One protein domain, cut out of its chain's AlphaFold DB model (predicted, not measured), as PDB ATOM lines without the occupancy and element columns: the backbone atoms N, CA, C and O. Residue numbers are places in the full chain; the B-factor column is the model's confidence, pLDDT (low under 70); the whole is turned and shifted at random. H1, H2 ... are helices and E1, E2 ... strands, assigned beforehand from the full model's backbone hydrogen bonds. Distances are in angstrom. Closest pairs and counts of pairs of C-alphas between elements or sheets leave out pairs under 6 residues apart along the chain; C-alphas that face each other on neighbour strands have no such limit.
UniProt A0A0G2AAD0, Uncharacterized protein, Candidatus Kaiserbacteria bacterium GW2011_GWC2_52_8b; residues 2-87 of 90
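What this domain is: This is residues 2 to 87 of the 90 residues of an uncharacterized protein of Candidatus Kaiserbacteria bacterium GW2011_GWC2_52_8b (UniProt A0A0G2AAD0). A small compact head, an antiparallel meander E1 - E2 - E3 (each strand neighbouring the one before) with H2 over one face and H3 next to H2, has H1 sticking out as a long free arm. The 86 printed residues, class mixed, run H1, H2, E1, E2, E3, H3. The whole is extended, with radius of gyration of the C-alphas 21.0 A, spanning 71 by 26 by 16 A.

Where its parts are: Look for E1 at residues 49 to 55, 17.1 A long, E2 at 58 to 63, 16.3 A, and E3 at 68 to 72, 14.0 A. H2 is residues 37 to 45, 12.3 A. Find C-alpha 2 at (-47.622, -19.093, -71.252); from there H1 runs 34.6 A to C-alpha 25. H3, residues 79 to 85, 9.9 A, ends at (-43.375, 11.464, -7.484).

How they stand to each other: Within hydrogen-bond range you find N 53 and O 60 in hairpin E1 and E2, 2.8 A, and N 61 and O 69 in hairpin E2 and E3, 2.8 A. H2 is on the sheet, height 9.4 A; its closest C-alphas to E3 are Leu 37 and Ser 71, 6.4 A. H2 and H3 only just touch, with 3 pairs of C-alphas within 8 A, closest Ala 41 and Leu 83, 5.8 A. H1 is apart from H2. In H1, H2 and H3 every O i to N i+4 pair is within range.

The domain as a whole: The farthest C-alphas, Lys 2 and Asn 85, are 70.8 A apart. The printed part has no cut; H1 to H2 is a long link. pLDDT is under 70 at residues 2, 27 to 30, 76 to 77 and 87.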
ATOM      1  N   LYS A   2     -46.467 -19.935 -71.664       63.56
ATOM      2  CA  LYS A   2     -47.622 -19.093 -71.252       63.56
ATOM      3  C   LYS A   2     -48.126 -19.319 -69.812       63.56
ATOM      4  O   LYS A   2     -48.472 -18.358 -69.138       63.56
ATOM      5  N   ALA A   3     -48.139 -20.566 -69.330       72.06
ATOM      6  CA  ALA A   3     -48.571 -20.883 -67.963       72.06
ATOM      7  C   ALA A   3     -47.594 -20.359 -66.895       72.06
ATOM      8  O   ALA A   3     -48.024 -19.831 -65.878       72.06
ATOM      9  N   PHE A   4     -46.285 -20.428 -67.162       79.12
ATOM     10  CA  PHE A   4     -45.260 -19.899 -66.260       79.12
ATOM     11  C   PHE A   4     -45.356 -18.373 -66.141       79.12
ATOM     12  O   PHE A   4     -45.414 -17.849 -65.034       79.12
ATOM     13  N   SER A   5     -45.481 -17.661 -67.269       81.62
ATOM     14  CA  SER A   5     -45.664 -16.203 -67.267       81.62
ATOM     15  C   SER A   5     -46.978 -15.768 -66.611       81.62
ATOM     16  O   SER A   5     -46.999 -14.753 -65.923       81.62
ATOM     17  N   LYS A   6     -48.064 -16.539 -66.772       85.25
ATOM     18  CA  LYS A   6     -49.345 -16.270 -66.101       85.25
ATOM     19  C   LYS A   6     -49.223 -16.423 -64.584       85.25
ATOM     20  O   LYS A   6     -49.635 -15.527 -63.860       85.25
ATOM     21  N   ASN A   7     -48.604 -17.507 -64.117       90.00
ATOM     22  CA  ASN A   7     -48.398 -17.749 -62.688       90.00
ATOM     23  C   ASN A   7     -47.474 -16.696 -62.061       90.00
ATOM     24  O   ASN A   7     -47.741 -16.231 -60.957       90.00
ATOM     25  N   LEU A   8     -46.432 -16.274 -62.786       93.94
ATOM     26  CA  LEU A   8     -45.532 -15.207 -62.353       93.94
ATOM     27  C   LEU A   8     -46.267 -13.865 -62.223       93.94
ATOM     28  O   LEU A   8     -46.122 -13.183 -61.214       93.94
ATOM     29  N   LEU A   9     -47.099 -13.510 -63.206       94.75
ATOM     30  CA  LEU A   9     -47.890 -12.279 -63.162       94.75
ATOM     31  C   LEU A   9     -48.902 -12.302 -62.008       94.75
ATOM     32  O   LEU A   9     -49.066 -11.300 -61.316       94.75
ATOM     33  N   THR A  10     -49.540 -13.449 -61.758       94.19
ATOM     34  CA  THR A  10     -50.444 -13.628 -60.615       94.19
ATOM     35  C   THR A  10     -49.707 -13.496 -59.281       94.19
ATOM     36  O   THR A  10     -50.203 -12.815 -58.390       94.19
ATOM     37  N   ALA A  11     -48.514 -14.081 -59.144       95.56
ATOM     38  CA  ALA A  11     -47.710 -13.957 -57.928       95.56
ATOM     39  C   ALA A  11     -47.306 -12.498 -57.653       95.56
ATOM     40  O   ALA A  11     -47.436 -12.027 -56.525       95.56
ATOM     41  N   ILE A  12     -46.890 -11.763 -58.691       96.50
ATOM     42  CA  ILE A  12     -46.562 -10.334 -58.580       96.50
ATOM     43  C   ILE A  12     -47.805  -9.522 -58.198       96.50
ATOM     44  O   ILE A  12     -47.723  -8.667 -57.323       96.50
ATOM     45  N   ALA A  13     -48.963  -9.802 -58.801       96.25
ATOM     46  CA  ALA A  13     -50.208  -9.115 -58.464       96.25
ATOM     47  C   ALA A  13     -50.609  -9.333 -56.996       96.25
ATOM     48  O   ALA A  13     -50.978  -8.379 -56.318       96.25
ATOM     49  N   ILE A  14     -50.477 -10.561 -56.482       97.00
ATOM     50  CA  ILE A  14     -50.725 -10.862 -55.065       97.00
ATOM     51  C   ILE A  14     -49.747 -10.092 -54.173       97.00
ATOM     52  O   ILE A  14     -50.174  -9.468 -53.205       97.00
ATOM     53  N   LEU A  15     -48.455 -10.077 -54.513       97.44
ATOM     54  CA  LEU A  15     -47.449  -9.327 -53.759       97.44
ATOM     55  C   LEU A  15     -47.785  -7.829 -53.718       97.44
ATOM     56  O   LEU A  15     -47.725  -7.218 -52.657       97.44
ATOM     57  N   LEU A  16     -48.189  -7.245 -54.849       96.75
ATOM     58  CA  LEU A  16     -48.583  -5.837 -54.930       96.75
ATOM     59  C   LEU A  16     -49.834  -5.533 -54.109       96.75
ATOM     60  O   LEU A  16     -49.891  -4.480 -53.481       96.75
ATOM     61  N   LEU A  17     -50.810  -6.442 -54.073       96.12
ATOM     62  CA  LEU A  17     -51.990  -6.291 -53.221       96.12
ATOM     63  C   LEU A  17     -51.615  -6.314 -51.736       96.12
ATOM     64  O   LEU A  17     -52.105  -5.482 -50.977       96.12
ATOM     65  N   ILE A  18     -50.715  -7.215 -51.330       95.19
ATOM     66  CA  ILE A  18     -50.231  -7.288 -49.945       95.19
ATOM     67  C   ILE A  18     -49.466  -6.009 -49.587       95.19
ATOM     68  O   ILE A  18     -49.785  -5.361 -48.594       95.19
ATOM     69  N   THR A  19     -48.499  -5.602 -50.411       93.94
ATOM     70  CA  THR A  19     -47.721  -4.375 -50.189       93.94
ATOM     71  C   THR A  19     -48.610  -3.131 -50.193       93.94
ATOM     72  O   THR A  19     -48.437  -2.254 -49.353       93.94
ATOM     73  N   GLY A  20     -49.595  -3.064 -51.091       93.06
ATOM     74  CA  GLY A  20     -50.575  -1.983 -51.145       93.06
ATOM     75  C   GLY A  20     -51.436  -1.917 -49.885       93.06
ATOM     76  O   GLY A  20     -51.640  -0.834 -49.346       93.06
ATOM     77  N   ALA A  21     -51.871  -3.062 -49.352       91.75
ATOM     78  CA  ALA A  21     -52.567  -3.109 -48.071       91.75
ATOM     79  C   ALA A  21     -51.669  -2.604 -46.927       91.75
ATOM     80  O   ALA A  21     -52.090  -1.746 -46.155       91.75
ATOM     81  N   PHE A  22     -50.411  -3.049 -46.853       89.25
ATOM     82  CA  PHE A  22     -49.460  -2.526 -45.865       89.25
ATOM     83  C   PHE A  22     -49.210  -1.021 -46.011       89.25
ATOM     84  O   PHE A  22     -49.033  -0.351 -45.004       89.25
ATOM     85  N   ALA A  23     -49.227  -0.471 -47.224       87.75
ATOM     86  CA  ALA A  23     -49.065   0.965 -47.434       87.75
ATOM     87  C   ALA A  23     -50.285   1.782 -46.967       87.75
ATOM     88  O   ALA A  23     -50.122   2.918 -46.535       87.75
ATOM     89  N   LEU A  24     -51.495   1.216 -47.047       84.88
ATOM     90  CA  LEU A  24     -52.732   1.883 -46.620       84.88
ATOM     91  C   LEU A  24     -52.989   1.763 -45.110       84.88
ATOM     92  O   LEU A  24     -53.558   2.677 -44.519       84.88
ATOM     93  N   PHE A  25     -52.594   0.645 -44.495       82.94
ATOM     94  CA  PHE A  25     -52.844   0.360 -43.074       82.94
ATOM     95  C   PHE A  25     -51.599   0.474 -42.187       82.94
ATOM     96  O   PHE A  25     -51.708   0.479 -40.961       82.94
ATOM     97  N   GLY A  26     -50.408   0.542 -42.779       73.69
ATOM     98  CA  GLY A  26     -49.160   0.739 -42.058       73.69
ATOM     99  C   GLY A  26     -49.081   2.164 -41.534       73.69
ATOM    100  O   GLY A  26     -49.091   3.120 -42.308       73.69
ATOM    101  N   LYS A  27     -48.986   2.316 -40.211       68.00
ATOM    102  CA  LYS A  27     -48.678   3.615 -39.612       68.00
ATOM    103  C   LYS A  27     -47.262   4.034 -40.043       68.00
ATOM    104  O   LYS A  27     -46.364   3.185 -40.004       68.00
ATOM    105  N   PRO A  28     -47.040   5.297 -40.459       66.00
ATOM    106  CA  PRO A  28     -45.695   5.791 -40.713       66.00
ATOM    107  C   PRO A  28     -44.835   5.570 -39.470       66.00
ATOM    108  O   PRO A  28     -45.296   5.752 -38.343       66.00
ATOM    109  N   PHE A  29     -43.595   5.133 -39.681       61.16
ATOM    110  CA  PHE A  29     -42.626   4.953 -38.606       61.16
ATOM    111  C   PHE A  29     -42.197   6.347 -38.126       61.16
ATOM    112  O   PHE A  29     -41.183   6.890 -38.562       61.16
ATOM    113  N   GLU A  30     -43.023   6.976 -37.293       65.06
ATOM    114  CA  GLU A  30     -42.640   8.203 -36.615       65.06
ATOM    115  C   GLU A  30     -41.541   7.863 -35.616       65.06
ATOM    116  O   GLU A  30     -41.638   6.898 -34.854       65.06
ATOM    117  N   THR A  31     -40.454   8.631 -35.651       70.94
ATOM    118  CA  THR A  31     -39.433   8.517 -34.614       70.94
ATOM    119  C   THR A  31     -40.087   8.947 -33.305       70.94
ATOM    120  O   THR A  31     -40.530  10.093 -33.209       70.94
ATOM    121  N   PRO A  32     -40.216   8.046 -32.315       76.56
ATOM    122  CA  PRO A  32     -40.972   8.373 -31.125       76.56
ATOM    123  C   PRO A  32     -40.274   9.518 -30.396       76.56
ATOM    124  O   PRO A  32     -39.068   9.470 -30.132       76.56
ATOM    125  N   LYS A  33     -41.039  10.569 -30.102       84.75
ATOM    126  CA  LYS A  33     -40.521  11.778 -29.465       84.75
ATOM    127  C   LYS A  33     -39.993  11.435 -28.076       84.75
ATOM    128  O   LYS A  33     -40.655  10.733 -27.319       84.75
ATOM    129  N   VAL A  34     -38.817  11.947 -27.719       90.56
ATOM    130  CA  VAL A  34     -38.312  11.804 -26.349       90.56
ATOM    131  C   VAL A  34     -38.996  12.839 -25.459       90.56
ATOM    132  O   VAL A  34     -38.925  14.036 -25.743       90.56
ATOM    133  N   ILE A  35     -39.662  12.382 -24.400       92.12
ATOM    134  CA  ILE A  35     -40.375  13.221 -23.425       92.12
ATOM    135  C   ILE A  35     -39.822  12.999 -22.013       92.12
ATOM    136  O   ILE A  35     -39.315  11.922 -21.686       92.12
ATOM    137  N   SER A  36     -39.926  14.017 -21.158       90.75
ATOM    138  CA  SER A  36     -39.562  13.894 -19.743       90.75
ATOM    139  C   SER A  36     -40.609  13.090 -18.964       90.75
ATOM    140  O   SER A  36     -41.761  12.980 -19.383       90.75
ATOM    141  N   LEU A  37     -40.223  12.567 -17.797       88.44
ATOM    142  CA  LEU A  37     -41.154  11.895 -16.882       88.44
ATOM    143  C   LEU A  37     -42.267  12.826 -16.389       88.44
ATOM    144  O   LEU A  37     -43.396  12.381 -16.227       88.44
ATOM    145  N   THR A  38     -41.972  14.113 -16.196       87.69
ATOM    146  CA  THR A  38     -42.978  15.121 -15.834       87.69
ATOM    147  C   THR A  38     -44.012  15.298 -16.938       87.69
ATOM    148  O   THR A  38     -45.203  15.326 -16.647       87.69
ATOM    149  N   GLN A  39     -43.574  15.369 -18.202       89.50
ATOM    150  CA  GLN A  39     -44.504  15.447 -19.329       89.50
ATOM    151  C   GLN A  39     -45.346  14.174 -19.415       89.50
ATOM    152  O   GLN A  39     -46.553  14.256 -19.580       89.50
ATOM    153  N   LEU A  40     -44.731  13.003 -19.232       90.56
ATOM    154  CA  LEU A  40     -45.462  11.740 -19.203       90.56
ATOM    155  C   LEU A  40     -46.518  11.710 -18.085       90.56
ATOM    156  O   LEU A  40     -47.647  11.297 -18.329       90.56
ATOM    157  N   ALA A  41     -46.179  12.153 -16.874       89.56
ATOM    158  CA  ALA A  41     -47.130  12.222 -15.766       89.56
ATOM    159  C   ALA A  41     -48.300  13.172 -16.081       89.56
ATOM    160  O   ALA A  41     -49.452  12.823 -15.837       89.56
ATOM    161  N   GLN A  42     -48.019  14.330 -16.686       90.69
ATOM    162  CA  GLN A  42     -49.052  15.253 -17.153       90.69
ATOM    163  C   GLN A  42     -49.955  14.605 -18.213       90.69
ATOM    164  O   GLN A  42     -51.172  14.634 -18.072       90.69
ATOM    165  N   ASP A  43     -49.374  13.972 -19.230       92.00
ATOM    166  CA  ASP A  43     -50.123  13.341 -20.321       92.00
ATOM    167  C   ASP A  43     -51.002  12.174 -19.829       92.00
ATOM    168  O   ASP A  43     -52.063  11.904 -20.398       92.00
ATOM    169  N   ILE A  44     -50.567  11.469 -18.776       89.88
ATOM    170  CA  ILE A  44     -51.364  10.441 -18.092       89.88
ATOM    171  C   ILE A  44     -52.549  11.085 -17.369       89.88
ATOM    172  O   ILE A  44     -53.675  10.622 -17.535       89.88
ATOM    173  N   ASN A  45     -52.315  12.166 -16.618       88.44
ATOM    174  CA  ASN A  45     -53.372  12.884 -15.900       88.44
ATOM    175  C   ASN A  45     -54.398  13.530 -16.844       88.44
ATOM    176  O   ASN A  45     -55.571  13.636 -16.501       88.44
ATOM    177  N   GLU A  46     -53.969  13.955 -18.033       92.50
ATOM    178  CA  GLU A  46     -54.839  14.479 -19.095       92.50
ATOM    179  C   GLU A  46     -55.537  13.365 -19.904       92.50
ATOM    180  O   GLU A  46     -56.231  13.642 -20.882       92.50
ATOM    181  N   GLU A  47     -55.363  12.099 -19.512       90.62
ATOM    182  CA  GLU A  47     -55.894  10.912 -20.185       90.62
ATOM    183  C   GLU A  47     -55.518  10.817 -21.678       90.62
ATOM    184  O   GLU A  47     -56.258  10.237 -22.477       90.62
ATOM    185  N   LEU A  48     -54.370  11.357 -22.089       92.00
ATOM    186  CA  LEU A  48     -53.906  11.306 -23.481       92.00
ATOM    187  C   LEU A  48     -53.217   9.976 -23.810       92.00
ATOM    188  O   LEU A  48     -53.198   9.537 -24.964       92.00
ATOM    189  N   VAL A  49     -52.658   9.321 -22.791       92.56
ATOM    190  CA  VAL A  49     -51.922   8.063 -22.922       92.56
ATOM    191  C   VAL A  49     -52.885   6.877 -23.010       92.56
ATOM    192  O   VAL A  49     -53.767   6.697 -22.175       92.56
ATOM    193  N   GLU A  50     -52.700   6.041 -24.028       90.44
ATOM    194  CA  GLU A  50     -53.413   4.772 -24.198       90.44
ATOM    195  C   GLU A  50     -52.664   3.623 -23.512       90.44
ATOM    196  O   GLU A  50     -53.270   2.769 -22.865       90.44
ATOM    197  N   LYS A  51     -51.333   3.586 -23.652       88.94
ATOM    198  CA  LYS A  51     -50.508   2.496 -23.126       88.94
ATOM    199  C   LYS A  51     -49.093   2.957 -22.800       88.94
ATOM    200  O   LYS A  51     -48.486   3.695 -23.568       88.94
ATOM    201  N   VAL A  52     -48.538   2.430 -21.708       90.06
ATOM    202  CA  VAL A  52     -47.110   2.535 -21.376       90.06
ATOM    203  C   VAL A  52     -46.512   1.131 -21.301       90.06
ATOM    204  O   VAL A  52     -47.009   0.277 -20.568       90.06
ATOM    205  N   MET A  53     -45.451   0.870 -22.062       88.56
ATOM    206  CA  MET A  53     -44.654  -0.356 -21.981       88.56
ATOM    207  C   MET A  53     -43.314  -0.074 -21.312       88.56
ATOM    208  O   MET A  53     -42.626   0.887 -21.652       88.56
ATOM    209  N   VAL A  54     -42.932  -0.938 -20.375       88.75
ATOM    210  CA  VAL A  54     -41.683  -0.817 -19.616       88.75
ATOM    211  C   VAL A  54     -40.692  -1.866 -20.103       88.75
ATOM    212  O   VAL A  54     -40.942  -3.061 -19.979       88.75
ATOM    213  N   SER A  55     -39.551  -1.409 -20.616       83.81
ATOM    214  CA  SER A  55     -38.438  -2.240 -21.081       83.81
ATOM    215  C   SER A  55     -37.166  -1.844 -20.328       83.81
ATOM    216  O   SER A  55     -36.407  -0.969 -20.754       83.81
ATOM    217  N   GLY A  56     -36.951  -2.463 -19.164       85.38
ATOM    218  CA  GLY A  56     -35.891  -2.068 -18.232       85.38
ATOM    219  C   GLY A  56     -36.131  -0.653 -17.704       85.38
ATOM    220  O   GLY A  56     -37.111  -0.413 -17.001       85.38
ATOM    221  N   ASN A  57     -35.262   0.287 -18.080       86.12
ATOM    222  CA  ASN A  57     -35.401   1.706 -17.727       86.12
ATOM    223  C   ASN A  57     -36.110   2.523 -18.813       86.12
ATOM    224  O   ASN A  57     -36.473   3.671 -18.577       86.12
ATOM    225  N   LYS A  58     -36.302   1.958 -20.009       88.75
ATOM    226  CA  LYS A  58     -36.969   2.633 -21.121       88.75
ATOM    227  C   LYS A  58     -38.482   2.490 -20.982       88.75
ATOM    228  O   LYS A  58     -38.983   1.391 -20.741       88.75
ATOM    229  N   LEU A  59     -39.189   3.593 -21.182       90.69
ATOM    230  CA  LEU A  59     -40.642   3.661 -21.245       90.69
ATOM    231  C   LEU A  59     -41.044   3.960 -22.685       90.69
ATOM    232  O   LEU A  59     -40.544   4.913 -23.278       90.69
ATOM    233  N   GLU A  60     -41.927   3.146 -23.246       91.44
ATOM    234  CA  GLU A  60     -42.532   3.366 -24.559       91.44
ATOM    235  C   GLU A  60     -44.000   3.727 -24.364       91.44
ATOM    236  O   GLU A  60     -44.737   2.998 -23.704       91.44
ATOM    237  N   ILE A  61     -44.408   4.866 -24.910       92.31
ATOM    238  CA  ILE A  61     -45.711   5.478 -24.683       92.31
ATOM    239  C   ILE A  61     -46.478   5.477 -25.998       92.31
ATOM    240  O   ILE A  61     -45.960   5.931 -27.018       92.31
ATOM    241  N   SER A  62     -47.705   4.971 -25.966       90.50
ATOM    242  CA  SER A  62     -48.674   5.042 -27.057       90.50
ATOM    243  C   SER A  62     -49.801   5.978 -26.648       90.50
ATOM    244  O   SER A  62     -50.390   5.799 -25.581       90.50
ATOM    245  N   TYR A  63     -50.086   6.971 -27.483       90.69
ATOM    246  CA  TYR A  63     -51.150   7.946 -27.263       90.69
ATOM    247  C   TYR A  63     -52.434   7.542 -27.982       90.69
ATOM    248  O   TYR A  63     -52.398   6.874 -29.018       90.69
ATOM    249  N   LYS A  64     -53.574   8.010 -27.460       88.50
ATOM    250  CA  LYS A  64     -54.906   7.755 -28.033       88.50
ATOM    251  C   LYS A  64     -55.082   8.332 -29.445       88.50
ATOM    252  O   LYS A  64     -55.901   7.833 -30.211       88.50
ATOM    253  N   ASP A  65     -54.322   9.369 -29.798       85.50
ATOM    254  CA  ASP A  65     -54.297   9.961 -31.143       85.50
ATOM    255  C   ASP A  65     -53.464   9.144 -32.154       85.50
ATOM    256  O   ASP A  65     -53.439   9.449 -33.346       85.50
ATOM    257  N   GLY A  66     -52.816   8.068 -31.693       83.56
ATOM    258  CA  GLY A  66     -51.957   7.202 -32.487       83.56
ATOM    259  C   GLY A  66     -50.476   7.584 -32.473       83.56
ATOM    260  O   GLY A  66     -49.691   6.835 -33.061       83.56
ATOM    261  N   GLY A  67     -50.098   8.676 -31.802       86.88
ATOM    262  CA  GLY A  67     -48.715   9.104 -31.610       86.88
ATOM    263  C   GLY A  67     -47.919   8.168 -30.697       86.88
ATOM    264  O   GLY A  67     -48.463   7.331 -29.969       86.88
ATOM    265  N   SER A  68     -46.592   8.287 -30.735       89.31
ATOM    266  CA  SER A  68     -45.694   7.504 -29.880       89.31
ATOM    267  C   SER A  68     -44.565   8.353 -29.305       89.31
ATOM    268  O   SER A  68     -43.980   9.191 -29.993       89.31
ATOM    269  N   ALA A  69     -44.224   8.099 -28.044       91.62
ATOM    270  CA  ALA A  69     -43.108   8.741 -27.359       91.62
ATOM    271  C   ALA A  69     -42.259   7.730 -26.590       91.62
ATOM    272  O   ALA A  69     -42.661   6.594 -26.336       91.62
ATOM    273  N   VAL A  70     -41.054   8.157 -26.225       92.38
ATOM    274  CA  VAL A  70     -40.147   7.418 -25.353       92.38
ATOM    275  C   VAL A  70     -39.772   8.294 -24.170       92.38
ATOM    276  O   VAL A  70     -39.476   9.477 -24.321       92.38
ATOM    277  N   SER A  71     -39.733   7.692 -22.989       91.88
ATOM    278  CA  SER A  71     -39.158   8.297 -21.793       91.88
ATOM    279  C   SER A  71     -38.222   7.306 -21.103       91.88
ATOM    280  O   SER A  71     -38.069   6.161 -21.537       91.88
ATOM    281  N   GLN A  72     -37.562   7.745 -20.040       88.81
ATOM    282  CA  GLN A  72     -36.652   6.913 -19.266       88.81
ATOM    283  C   GLN A  72     -36.892   7.148 -17.779       88.81
ATOM    284  O   GLN A  72     -36.956   8.292 -17.339       88.81
ATOM    285  N   LYS A  73     -37.050   6.056 -17.028       82.81
ATOM    286  CA  LYS A  73     -37.112   6.081 -15.565       82.81
ATOM    287  C   LYS A  73     -35.720   5.913 -14.958       82.81
ATOM    288  O   LYS A  73     -34.817   5.371 -15.601       82.81
ATOM    289  N   GLU A  74     -35.588   6.297 -13.695       77.06
ATOM    290  CA  GLU A  74     -34.414   5.966 -12.890       77.06
ATOM    291  C   GLU A  74     -34.310   4.444 -12.687       77.06
ATOM    292  O   GLU A  74     -35.315   3.722 -12.633       77.06
ATOM    293  N   ALA A  75     -33.078   3.937 -12.602       71.56
ATOM    294  CA  ALA A  75     -32.809   2.497 -12.580       71.56
ATOM    295  C   ALA A  75     -33.409   1.779 -11.355       71.56
ATOM    296  O   ALA A  75     -33.814   0.621 -11.452       71.56
ATOM    297  N   GLU A  76     -33.506   2.488 -10.232       69.88
ATOM    298  CA  GLU A  76     -33.804   1.930  -8.908       69.88
ATOM    299  C   GLU A  76     -35.279   2.110  -8.483       69.88
ATOM    300  O   GLU A  76     -35.685   1.568  -7.459       69.88
ATOM    301  N   SER A  77     -36.109   2.846  -9.242       67.12
ATOM    302  CA  SER A  77     -37.507   3.138  -8.867       67.12
ATOM    303  C   SER A  77     -38.532   2.344  -9.687       67.12
ATOM    304  O   SER A  77     -38.379   2.128 -10.894       67.12
ATOM    305  N   GLY A  78     -39.621   1.899  -9.049       77.19
ATOM    306  CA  GLY A  78     -40.794   1.364  -9.751       77.19
ATOM    307  C   GLY A  78     -41.467   2.444 -10.609       77.19
ATOM    308  O   GLY A  78     -41.439   3.620 -10.247       77.19
ATOM    309  N   LEU A  79     -42.074   2.081 -11.750       76.31
ATOM    310  CA  LEU A  79     -42.739   3.065 -12.625       76.31
ATOM    311  C   LEU A  79     -43.858   3.808 -11.883       76.31
ATOM    312  O   LEU A  79     -43.904   5.029 -11.947       76.31
ATOM    313  N   SER A  80     -44.716   3.087 -11.158       75.56
ATOM    314  CA  SER A  80     -45.829   3.673 -10.401       75.56
ATOM    315  C   SER A  80     -45.341   4.696  -9.375       75.56
ATOM    316  O   SER A  80     -45.839   5.810  -9.323       75.56
ATOM    317  N   GLU A  81     -44.297   4.349  -8.626       70.75
ATOM    318  CA  GLU A  81     -43.699   5.223  -7.614       70.75
ATOM    319  C   GLU A  81     -43.006   6.438  -8.244       70.75
ATOM    320  O   GLU A  81     -43.103   7.554  -7.746       70.75
ATOM    321  N   THR A  82     -42.385   6.246  -9.410       74.88
ATOM    322  CA  THR A  82     -41.823   7.343 -10.206       74.88
ATOM    323  C   THR A  82     -42.921   8.299 -10.662       74.88
ATOM    324  O   THR A  82     -42.801   9.501 -10.465       74.88
ATOM    325  N   LEU A  83     -44.008   7.784 -11.240       75.12
ATOM    326  CA  LEU A  83     -45.106   8.609 -11.739       75.12
ATOM    327  C   LEU A  83     -45.794   9.380 -10.608       75.12
ATOM    328  O   LEU A  83     -46.001  10.578 -10.769       75.12
ATOM    329  N   LEU A  84     -46.041   8.751  -9.452       72.75
ATOM    330  CA  LEU A  84     -46.561   9.426  -8.255       72.75
ATOM    331  C   LEU A  84     -45.663  10.602  -7.827       72.75
ATOM    332  O   LEU A  84     -46.152  11.698  -7.565       72.75
ATOM    333  N   ASN A  85     -44.339  10.415  -7.842       72.62
ATOM    334  CA  ASN A  85     -43.375  11.464  -7.484       72.62
ATOM    335  C   ASN A  85     -43.342  12.645  -8.474       72.62
ATOM    336  O   ASN A  85     -42.948  13.747  -8.096       72.62
ATOM    337  N   TYR A  86     -43.756  12.435  -9.728       71.31
ATOM    338  CA  TYR A  86     -43.821  13.472 -10.766       71.31
ATOM    339  C   TYR A  86     -45.237  14.020 -11.002       71.31
ATOM    340  O   TYR A  86     -45.447  14.762 -11.962       71.31
ATOM    341  N   GLY A  87     -46.188  13.708 -10.114       65.62
ATOM    342  CA  GLY A  87     -47.539  14.269 -10.126       65.62
ATOM    343  C   GLY A  87     -48.614  13.377 -10.744       65.62
ATOM    344  O   GLY A  87     -49.723  13.860 -10.944       65.62
TER     345      GLY A  87